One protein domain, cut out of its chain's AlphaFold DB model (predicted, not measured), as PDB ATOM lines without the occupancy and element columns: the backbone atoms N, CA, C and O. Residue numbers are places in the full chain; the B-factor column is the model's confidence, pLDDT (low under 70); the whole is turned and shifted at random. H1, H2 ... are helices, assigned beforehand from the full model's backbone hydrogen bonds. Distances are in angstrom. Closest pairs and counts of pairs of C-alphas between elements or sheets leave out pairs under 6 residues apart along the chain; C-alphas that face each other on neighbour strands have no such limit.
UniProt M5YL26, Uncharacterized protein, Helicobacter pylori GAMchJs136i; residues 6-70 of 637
ATOM      1  N   GLU A   6     163.838 192.425 130.885       81.69
ATOM      2  CA  GLU A   6     164.788 193.533 130.937       81.69
ATOM      3  C   GLU A   6     166.187 193.075 130.521       81.69
ATOM      4  O   GLU A   6     166.850 193.776 129.757       81.69
ATOM      5  N   LYS A   7     166.605 191.866 130.919       85.12
ATOM      6  CA  LYS A   7     167.868 191.272 130.448       85.12
ATOM      7  C   LYS A   7     167.873 191.027 128.943       85.12
ATOM      8  O   LYS A   7     168.872 191.322 128.295       85.12
ATOM      9  N   PHE A   8     166.782 190.511 128.373       86.00
ATOM     10  CA  PHE A   8     166.694 190.305 126.924       86.00
ATOM     11  C   PHE A   8     166.708 191.636 126.164       86.00
ATOM     12  O   PHE A   8     167.430 191.779 125.181       86.00
ATOM     13  N   LYS A   9     165.969 192.640 126.651       87.94
ATOM     14  CA  LYS A   9     165.991 193.999 126.098       87.94
ATOM     15  C   LYS A   9     167.405 194.576 126.088       87.94
ATOM     16  O   LYS A   9     167.855 195.075 125.060       87.94
ATOM     17  N   ASP A  10     168.093 194.506 127.225       90.88
ATOM     18  CA  ASP A  10     169.447 195.035 127.384       90.88
ATOM     19  C   ASP A  10     170.444 194.308 126.473       90.88
ATOM     20  O   ASP A  10     171.236 194.961 125.798       90.88
ATOM     21  N   LEU A  11     170.331 192.978 126.363       91.62
ATOM     22  CA  LEU A  11     171.123 192.162 125.439       91.62
ATOM     23  C   LEU A  11     170.971 192.645 123.991       91.62
ATOM     24  O   LEU A  11     171.970 192.892 123.316       91.62
ATOM     25  N   MET A  12     169.734 192.825 123.520       92.25
ATOM     26  CA  MET A  12     169.473 193.246 122.142       92.25
ATOM     27  C   MET A  12     169.966 194.672 121.867       92.25
ATOM     28  O   MET A  12     170.573 194.924 120.831       92.25
ATOM     29  N   LEU A  13     169.781 195.609 122.805       93.69
ATOM     30  CA  LEU A  13     170.288 196.982 122.659       93.69
ATOM     31  C   LEU A  13     171.823 197.065 122.693       93.69
ATOM     32  O   LEU A  13     172.394 198.046 122.212       93.69
ATOM     33  N   LYS A  14     172.491 196.055 123.259       94.62
ATOM     34  CA  LYS A  14     173.947 195.997 123.418       94.62
ATOM     35  C   LYS A  14     174.634 195.009 122.482       94.62
ATOM     36  O   LYS A  14     175.840 194.852 122.602       94.62
ATOM     37  N   VAL A  15     173.943 194.398 121.521       94.00
ATOM     38  CA  VAL A  15     174.521 193.319 120.699       94.00
ATOM     39  C   VAL A  15     175.857 193.695 120.033       94.00
ATOM     40  O   VAL A  15     176.819 192.935 120.104       94.00
ATOM     41  N   ASP A  16     175.964 194.892 119.446       93.56
ATOM     42  CA  ASP A  16     177.208 195.366 118.819       93.56
ATOM     43  C   ASP A  16     178.156 196.054 119.819       93.56
ATOM     44  O   ASP A  16     179.362 196.130 119.578       93.56
ATOM     45  N   ASN A  17     177.647 196.492 120.977       93.00
ATOM     46  CA  ASN A  17     178.483 196.930 122.096       93.00
ATOM     47  C   ASN A  17     179.277 195.753 122.681       93.00
ATOM     48  O   ASN A  17     180.490 195.852 122.857       93.00
ATOM     49  N   THR A  18     178.608 194.626 122.915       94.19
ATOM     50  CA  THR A  18     179.218 193.394 123.410       94.19
ATOM     51  C   THR A  18     180.167 192.798 122.377       94.19
ATOM     52  O   THR A  18     181.284 192.438 122.734       94.19
ATOM     53  N   ALA A  19     179.775 192.746 121.098       93.38
ATOM     54  CA  ALA A  19     180.590 192.109 120.063       93.38
ATOM     55  C   ALA A  19     181.830 192.912 119.653       93.38
ATOM     56  O   ALA A  19     182.869 192.316 119.389       93.38
ATOM     57  N   VAL A  20     181.733 194.246 119.562       91.56
ATOM     58  CA  VAL A  20     182.818 195.092 119.018       91.56
ATOM     59  C   VAL A  20     182.933 196.478 119.668       91.56
ATOM     60  O   VAL A  20     183.666 197.335 119.181       91.56
ATOM     61  N   GLY A  21     182.233 196.730 120.775       89.50
ATOM     62  CA  GLY A  21     182.384 197.967 121.547       89.50
ATOM     63  C   GLY A  21     181.653 199.193 120.997       89.50
ATOM     64  O   GLY A  21     181.929 200.293 121.463       89.50
ATOM     65  N   LEU A  22     180.715 199.047 120.052       89.06
ATOM     66  CA  LEU A  22     179.915 200.183 119.567       89.06
ATOM     67  C   LEU A  22     178.991 200.758 120.653       89.06
ATOM     68  O   LEU A  22     178.699 200.111 121.658       89.06
ATOM     69  N   LYS A  23     178.475 201.974 120.442       89.31
ATOM     70  CA  LYS A  23     177.470 202.577 121.329       89.31
ATOM     71  C   LYS A  23     176.195 201.731 121.354       89.31
ATOM     72  O   LYS A  23     175.733 201.275 120.312       89.31
ATOM     73  N   SER A  24     175.619 201.547 122.541       92.06
ATOM     74  CA  SER A  24     174.334 200.861 122.693       92.06
ATOM     75  C   SER A  24     173.213 201.607 121.970       92.06
ATOM     76  O   SER A  24     173.181 202.841 121.948       92.06
ATOM     77  N   TYR A  25     172.261 200.852 121.433       93.12
ATOM     78  CA  TYR A  25     171.090 201.406 120.767       93.12
ATOM     79  C   TYR A  25     170.120 202.044 121.770       93.12
ATOM     80  O   TYR A  25     170.024 201.635 122.931       93.12
ATOM     81  N   SER A  26     169.371 203.057 121.330       92.25
ATOM     82  CA  SER A  26     168.306 203.655 122.139       92.25
ATOM     83  C   SER A  26     167.131 202.689 122.292       92.25
ATOM     84  O   SER A  26     166.865 201.871 121.416       92.25
ATOM     85  N   GLN A  27     166.351 202.823 123.367       90.31
ATOM     86  CA  GLN A  27     165.159 201.984 123.571       90.31
ATOM     87  C   GLN A  27     164.141 202.091 122.424       90.31
ATOM     88  O   GLN A  27     163.460 201.112 122.118       90.31
ATOM     89  N   SER A  28     164.068 203.249 121.754       88.94
ATOM     90  CA  SER A  28     163.239 203.437 120.556       88.94
ATOM     91  C   SER A  28     163.593 202.460 119.431       88.94
ATOM     92  O   SER A  28     162.715 202.096 118.659       88.94
ATOM     93  N   GLN A  29     164.828 201.947 119.378       91.56
ATOM     94  CA  GLN A  29     165.221 200.932 118.403       91.56
ATOM     95  C   GLN A  29     164.403 199.642 118.537       91.56
ATOM     96  O   GLN A  29     164.178 198.975 117.537       91.56
ATOM     97  N   LEU A  30     163.953 199.278 119.742       87.44
ATOM     98  CA  LEU A  30     163.155 198.065 119.971       87.44
ATOM     99  C   LEU A  30     161.663 198.344 120.140       87.44
ATOM    100  O   LEU A  30     160.852 197.503 119.759       87.44
ATOM    101  N   LEU A  31     161.318 199.485 120.743       84.12
ATOM    102  CA  LEU A  31     159.962 199.786 121.212       84.12
ATOM    103  C   LEU A  31     159.150 200.669 120.256       84.12
ATOM    104  O   LEU A  31     157.931 200.734 120.400       84.12
ATOM    105  N   ASP A  32     159.799 201.370 119.324       85.12
ATOM    106  CA  ASP A  32     159.117 202.229 118.353       85.12
ATOM    107  C   ASP A  32     158.670 201.421 117.124       85.12
ATOM    108  O   ASP A  32     159.385 200.530 116.659       85.12
ATOM    109  N   LEU A  33     157.502 201.767 116.578       80.94
ATOM    110  CA  LEU A  33     156.926 201.170 115.372       80.94
ATOM    111  C   LEU A  33     157.831 201.355 114.148       80.94
ATOM    112  O   LEU A  33     157.939 200.440 113.330       80.94
ATOM    113  N   ASP A  34     158.483 202.515 114.034       83.12
ATOM    114  CA  ASP A  34     159.398 202.821 112.924       83.12
ATOM    115  C   ASP A  34     160.825 202.293 113.161       83.12
ATOM    116  O   ASP A  34     161.677 202.341 112.264       83.12
ATOM    117  N   GLY A  35     161.082 201.760 114.358       85.62
ATOM    118  CA  GLY A  35     162.339 201.127 114.726       85.62
ATOM    119  C   GLY A  35     162.427 199.676 114.249       85.62
ATOM    120  O   GLY A  35     162.223 199.338 113.077       85.62
ATOM    121  N   GLY A  36     162.792 198.823 115.195       88.19
ATOM    122  CA  GLY A  36     162.961 197.384 115.086       88.19
ATOM    123  C   GLY A  36     164.410 196.934 114.894       88.19
ATOM    124  O   GLY A  36     165.275 197.727 114.537       88.19
ATOM    125  N   HIS A  37     164.684 195.653 115.137       91.62
ATOM    126  CA  HIS A  37     166.045 195.107 115.186       91.62
ATOM    127  C   HIS A  37     166.244 193.936 114.215       91.62
ATOM    128  O   HIS A  37     165.360 193.084 114.091       91.62
ATOM    129  N   TRP A  38     167.406 193.876 113.547       92.25
ATOM    130  CA  TRP A  38     167.720 192.832 112.558       92.25
ATOM    131  C   TRP A  38     167.779 191.439 113.179       92.25
ATOM    132  O   TRP A  38     167.187 190.500 112.658       92.25
ATOM    133  N   ASP A  39     168.439 191.325 114.331       89.44
ATOM    134  CA  ASP A  39     168.676 190.037 114.997       89.44
ATOM    135  C   ASP A  39     167.409 189.462 115.687       89.44
ATOM    136  O   ASP A  39     167.464 188.398 116.295       89.44
ATOM    137  N   LEU A  40     166.258 190.152 115.593       86.94
ATOM    138  CA  LEU A  40     164.942 189.646 116.028       86.94
ATOM    139  C   LEU A  40     164.095 189.090 114.878       86.94
ATOM    140  O   LEU A  40     163.050 188.484 115.117       86.94
ATOM    141  N   GLU A  41     164.489 189.339 113.631       75.12
ATOM    142  CA  GLU A  41     163.758 188.839 112.477       75.12
ATOM    143  C   GLU A  41     164.070 187.347 112.289       75.12
ATOM    144  O   GLU A  41     165.218 186.946 112.103       75.12
ATOM    145  N   ALA A  42     163.037 186.508 112.401       66.06
ATOM    146  CA  ALA A  42     163.157 185.066 112.232       66.06
ATOM    147  C   ALA A  42     162.877 184.666 110.770       66.06
ATOM    148  O   ALA A  42     161.922 185.182 110.174       66.06
ATOM    149  N   PRO A  43     163.632 183.705 110.201       59.66
ATOM    150  CA  PRO A  43     163.351 183.173 108.874       59.66
ATOM    151  C   PRO A  43     161.960 182.535 108.880       59.66
ATOM    152  O   PRO A  43     161.661 181.626 109.655       59.66
ATOM    153  N   SER A  44     161.070 183.059 108.047       53.97
ATOM    154  CA  SER A  44     159.656 182.709 108.089       53.97
ATOM    155  C   SER A  44     159.408 181.352 107.425       53.97
ATOM    156  O   SER A  44     159.514 181.214 106.209       53.97
ATOM    157  N   ALA A  45     158.936 180.370 108.197       49.78
ATOM    158  CA  ALA A  45     157.860 179.524 107.689       49.78
ATOM    159  C   ALA A  45     156.562 180.362 107.747       49.78
ATOM    160  O   ALA A  45     156.349 181.051 108.747       49.78
ATOM    161  N   PRO A  46     155.674 180.357 106.734       50.53
ATOM    162  CA  PRO A  46     154.669 181.418 106.550       50.53
ATOM    163  C   PRO A  46     153.567 181.540 107.623       50.53
ATOM    164  O   PRO A  46     152.607 182.281 107.407       50.53
ATOM    165  N   LYS A  47     153.615 180.797 108.739       46.78
ATOM    166  CA  LYS A  47     152.509 180.717 109.710       46.78
ATOM    167  C   LYS A  47     152.894 180.600 111.186       46.78
ATOM    168  O   LYS A  47     151.988 180.530 112.012       46.78
ATOM    169  N   GLU A  48     154.169 180.631 111.554       46.72
ATOM    170  CA  GLU A  48     154.556 180.510 112.965       46.72
ATOM    171  C   GLU A  48     154.941 181.880 113.527       46.72
ATOM    172  O   GLU A  48     156.052 182.370 113.349       46.72
ATOM    173  N   ARG A  49     153.987 182.538 114.201       53.00
ATOM    174  CA  ARG A  49     154.323 183.628 115.122       53.00
ATOM    175  C   ARG A  49     154.959 182.992 116.351       53.00
ATOM    176  O   ARG A  49     154.275 182.292 117.092       53.00
ATOM    177  N   VAL A  50     156.246 183.239 116.569       52.81
ATOM    178  CA  VAL A  50     156.906 182.867 117.822       52.81
ATOM    179  C   VAL A  50     156.638 183.981 118.829       52.81
ATOM    180  O   VAL A  50     157.165 185.084 118.708       52.81
ATOM    181  N   THR A  51     155.765 183.717 119.799       59.31
ATOM    182  CA  THR A  51     155.530 184.622 120.930       59.31
ATOM    183  C   THR A  51     156.365 184.147 122.107       59.31
ATOM    184  O   THR A  51     156.098 183.092 122.679       59.31
ATOM    185  N   PHE A  52     157.371 184.934 122.479       61.84
ATOM    186  CA  PHE A  52     158.123 184.717 123.709       61.84
ATOM    187  C   PHE A  52     157.330 185.303 124.878       61.84
ATOM    188  O   PHE A  52     156.950 186.474 124.854       61.84
ATOM    189  N   ARG A  53     157.058 184.483 125.896       60.56
ATOM    190  CA  ARG A  53     156.517 184.942 127.177       60.56
ATOM    191  C   ARG A  53     157.683 185.034 128.151       60.56
ATOM    192  O   ARG A  53     158.309 184.020 128.435       60.56
ATOM    193  N   PHE A  54     157.979 186.245 128.602       64.12
ATOM    194  CA  PHE A  54     159.008 186.505 129.604       64.12
ATOM    195  C   PHE A  54     158.361 186.506 130.994       64.12
ATOM    196  O   PHE A  54     157.244 187.013 131.155       64.12
ATOM    197  N   ASP A  55     159.046 185.947 131.986       54.81
ATOM    198  CA  ASP A  55     158.651 186.077 133.390       54.81
ATOM    199  C   ASP A  55     159.104 187.452 133.921       54.81
ATOM    200  O   ASP A  55     160.060 188.034 133.409       54.81
ATOM    201  N   ASN A  56     158.402 188.001 134.921       56.00
ATOM    202  CA  ASN A  56     158.604 189.362 135.466       56.00
ATOM    203  C   ASN A  56     158.242 190.532 134.527       56.00
ATOM    204  O   ASN A  56     158.880 191.584 134.558       56.00
ATOM    205  N   LEU A  57     157.187 190.394 133.717       59.50
ATOM    206  CA  LEU A  57     156.552 191.560 133.088       59.50
ATOM    207  C   LEU A  57     156.087 192.553 134.172       59.50
ATOM    208  O   LEU A  57     155.697 192.127 135.260       59.50
ATOM    209  N   ASP A  58     156.130 193.857 133.867       56.53
ATOM    210  CA  ASP A  58     155.637 194.937 134.741       56.53
ATOM    211  C   ASP A  58     154.333 194.495 135.446       56.53
ATOM    212  O   ASP A  58     153.404 194.053 134.753       56.53
ATOM    213  N   PRO A  59     154.223 194.593 136.791       54.69
ATOM    214  CA  PRO A  59     153.022 194.207 137.538       54.69
ATOM    215  C   PRO A  59     151.725 194.865 137.031       54.69
ATOM    216  O   PRO A  59     150.636 194.400 137.363       54.69
ATOM    217  N   ASN A  60     151.821 195.901 136.190       58.41
ATOM    218  CA  ASN A  60     150.695 196.530 135.499       58.41
ATOM    219  C   ASN A  60     150.115 195.739 134.306       58.41
ATOM    220  O   ASN A  60     149.134 196.191 133.717       58.41
ATOM    221  N   GLY A  61     150.691 194.596 133.912       55.09
ATOM    222  CA  GLY A  61     150.120 193.721 132.878       55.09
ATOM    223  C   GLY A  61     150.093 194.315 131.462       55.09
ATOM    224  O   GLY A  61     149.273 193.904 130.643       55.09
ATOM    225  N   LYS A  62     150.959 195.293 131.158       59.84
ATOM    226  CA  LYS A  62     151.077 195.854 129.805       59.84
ATOM    227  C   LYS A  62     151.847 194.901 128.896       59.84
ATOM    228  O   LYS A  62     153.010 194.600 129.148       59.84
ATOM    229  N   GLU A  63     151.210 194.481 127.807       62.69
ATOM    230  CA  GLU A  63     151.906 193.847 126.690       62.69
ATOM    231  C   GLU A  63     152.928 194.836 126.106       62.69
ATOM    232  O   GLU A  63     152.588 195.968 125.755       62.69
ATOM    233  N   MET A  64     154.193 194.421 126.031       66.81
ATOM    234  CA  MET A  64     155.258 195.155 125.349       66.81
ATOM    235  C   MET A  64     155.675 194.376 124.106       66.81
ATOM    236  O   MET A  64     155.900 193.168 124.164       66.81
ATOM    237  N   HIS A  65     155.784 195.074 122.979       74.38
ATOM    238  CA  HIS A  65     156.197 194.490 121.709       74.38
ATOM    239  C   HIS A  65     157.616 194.935 121.371       74.38
ATOM    240  O   HIS A  65     157.922 196.126 121.439       74.38
ATOM    241  N   PHE A  66     158.465 193.982 120.987       83.44
ATOM    242  CA  PHE A  66     159.701 194.282 120.272       83.44
ATOM    243  C   PHE A  66     159.460 194.129 118.786       83.44
ATOM    244  O   PHE A  66     158.899 193.128 118.333       83.44
ATOM    245  N   TYR A  67     159.892 195.128 118.031       84.12
ATOM    246  CA  TYR A  67     159.747 195.114 116.589       84.12
ATOM    247  C   TYR A  67     160.968 194.446 115.953       84.12
ATOM    248  O   TYR A  67     162.117 194.786 116.229       84.12
ATOM    249  N   ALA A  68     160.725 193.461 115.094       87.19
ATOM    250  CA  ALA A  68     161.742 192.955 114.184       87.19
ATOM    251  C   ALA A  68     161.823 193.879 112.964       87.19
ATOM    252  O   ALA A  68     160.803 194.408 112.509       87.19
ATOM    253  N   ARG A  69     163.024 194.066 112.416       87.56
ATOM    254  CA  ARG A  69     163.238 194.901 111.231       87.56
ATOM    255  C   ARG A  69     164.030 194.150 110.184       87.56
ATOM    256  O   ARG A  69     165.101 193.633 110.473       87.56
ATOM    257  N   SER A  70     163.540 194.201 108.948       88.75
ATOM    258  CA  SER A  70     164.263 193.608 107.838       88.75
ATOM    259  C   SER A  70     165.500 194.384 107.449       88.75
ATOM    260  O   SER A  70     165.394 195.523 107.001       88.75
TER     261      SER A  70
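AT A GLANCE: This is residues 6 to 70 of the 637 residues of an uncharacterized protein of Helicobacter pylori GAMchJs136i (UniProt M5YL26). There is little regular structure here: three short helices on one side, and a long stretch with no named element, residues 32 to 70, that swings out in a wide loop and folds back. Residues 43 to 49 and 58 to 63 stick out. The printed part has 65 residues, with H1, H2 and H3 in that order and no named strand; the class is all helix, with 18 residues in named elements. It is only just loose, close to compact: radius of gyration of the C-alphas 13.0 A, spans 34 by 34 by 21 A.

HOW THE PARTS SIT: Start at H1, residues 6 to 13; it and H2, residues 15 to 20, meet only through their tight link. A short link leads to H3, residues 28 to 31, apart from H2. H1 and H3 only just touch, with 3 pairs of C-alphas within 8 A; the closest, Leu 13 and Leu 30, are 7.7 A apart. In H1 and H2 every O i to N i+4 pair is within hydrogen-bond range; H3 is too short for one.

IN THESE COORDINATES: Find C-alpha 6 at (164.788, 193.533, 130.937); H1 runs 10.5 A from there. H2 spans 8.6 A; H3, 4.9 A, ends at C-alpha 31, (159.962, 199.786, 121.212).

THE WHOLE: The C-alphas farthest apart, Gly 21 and Lys 47, lie 36.5 A apart. The printed part has no cut. Residues 42 to 64 have pLDDT under 70.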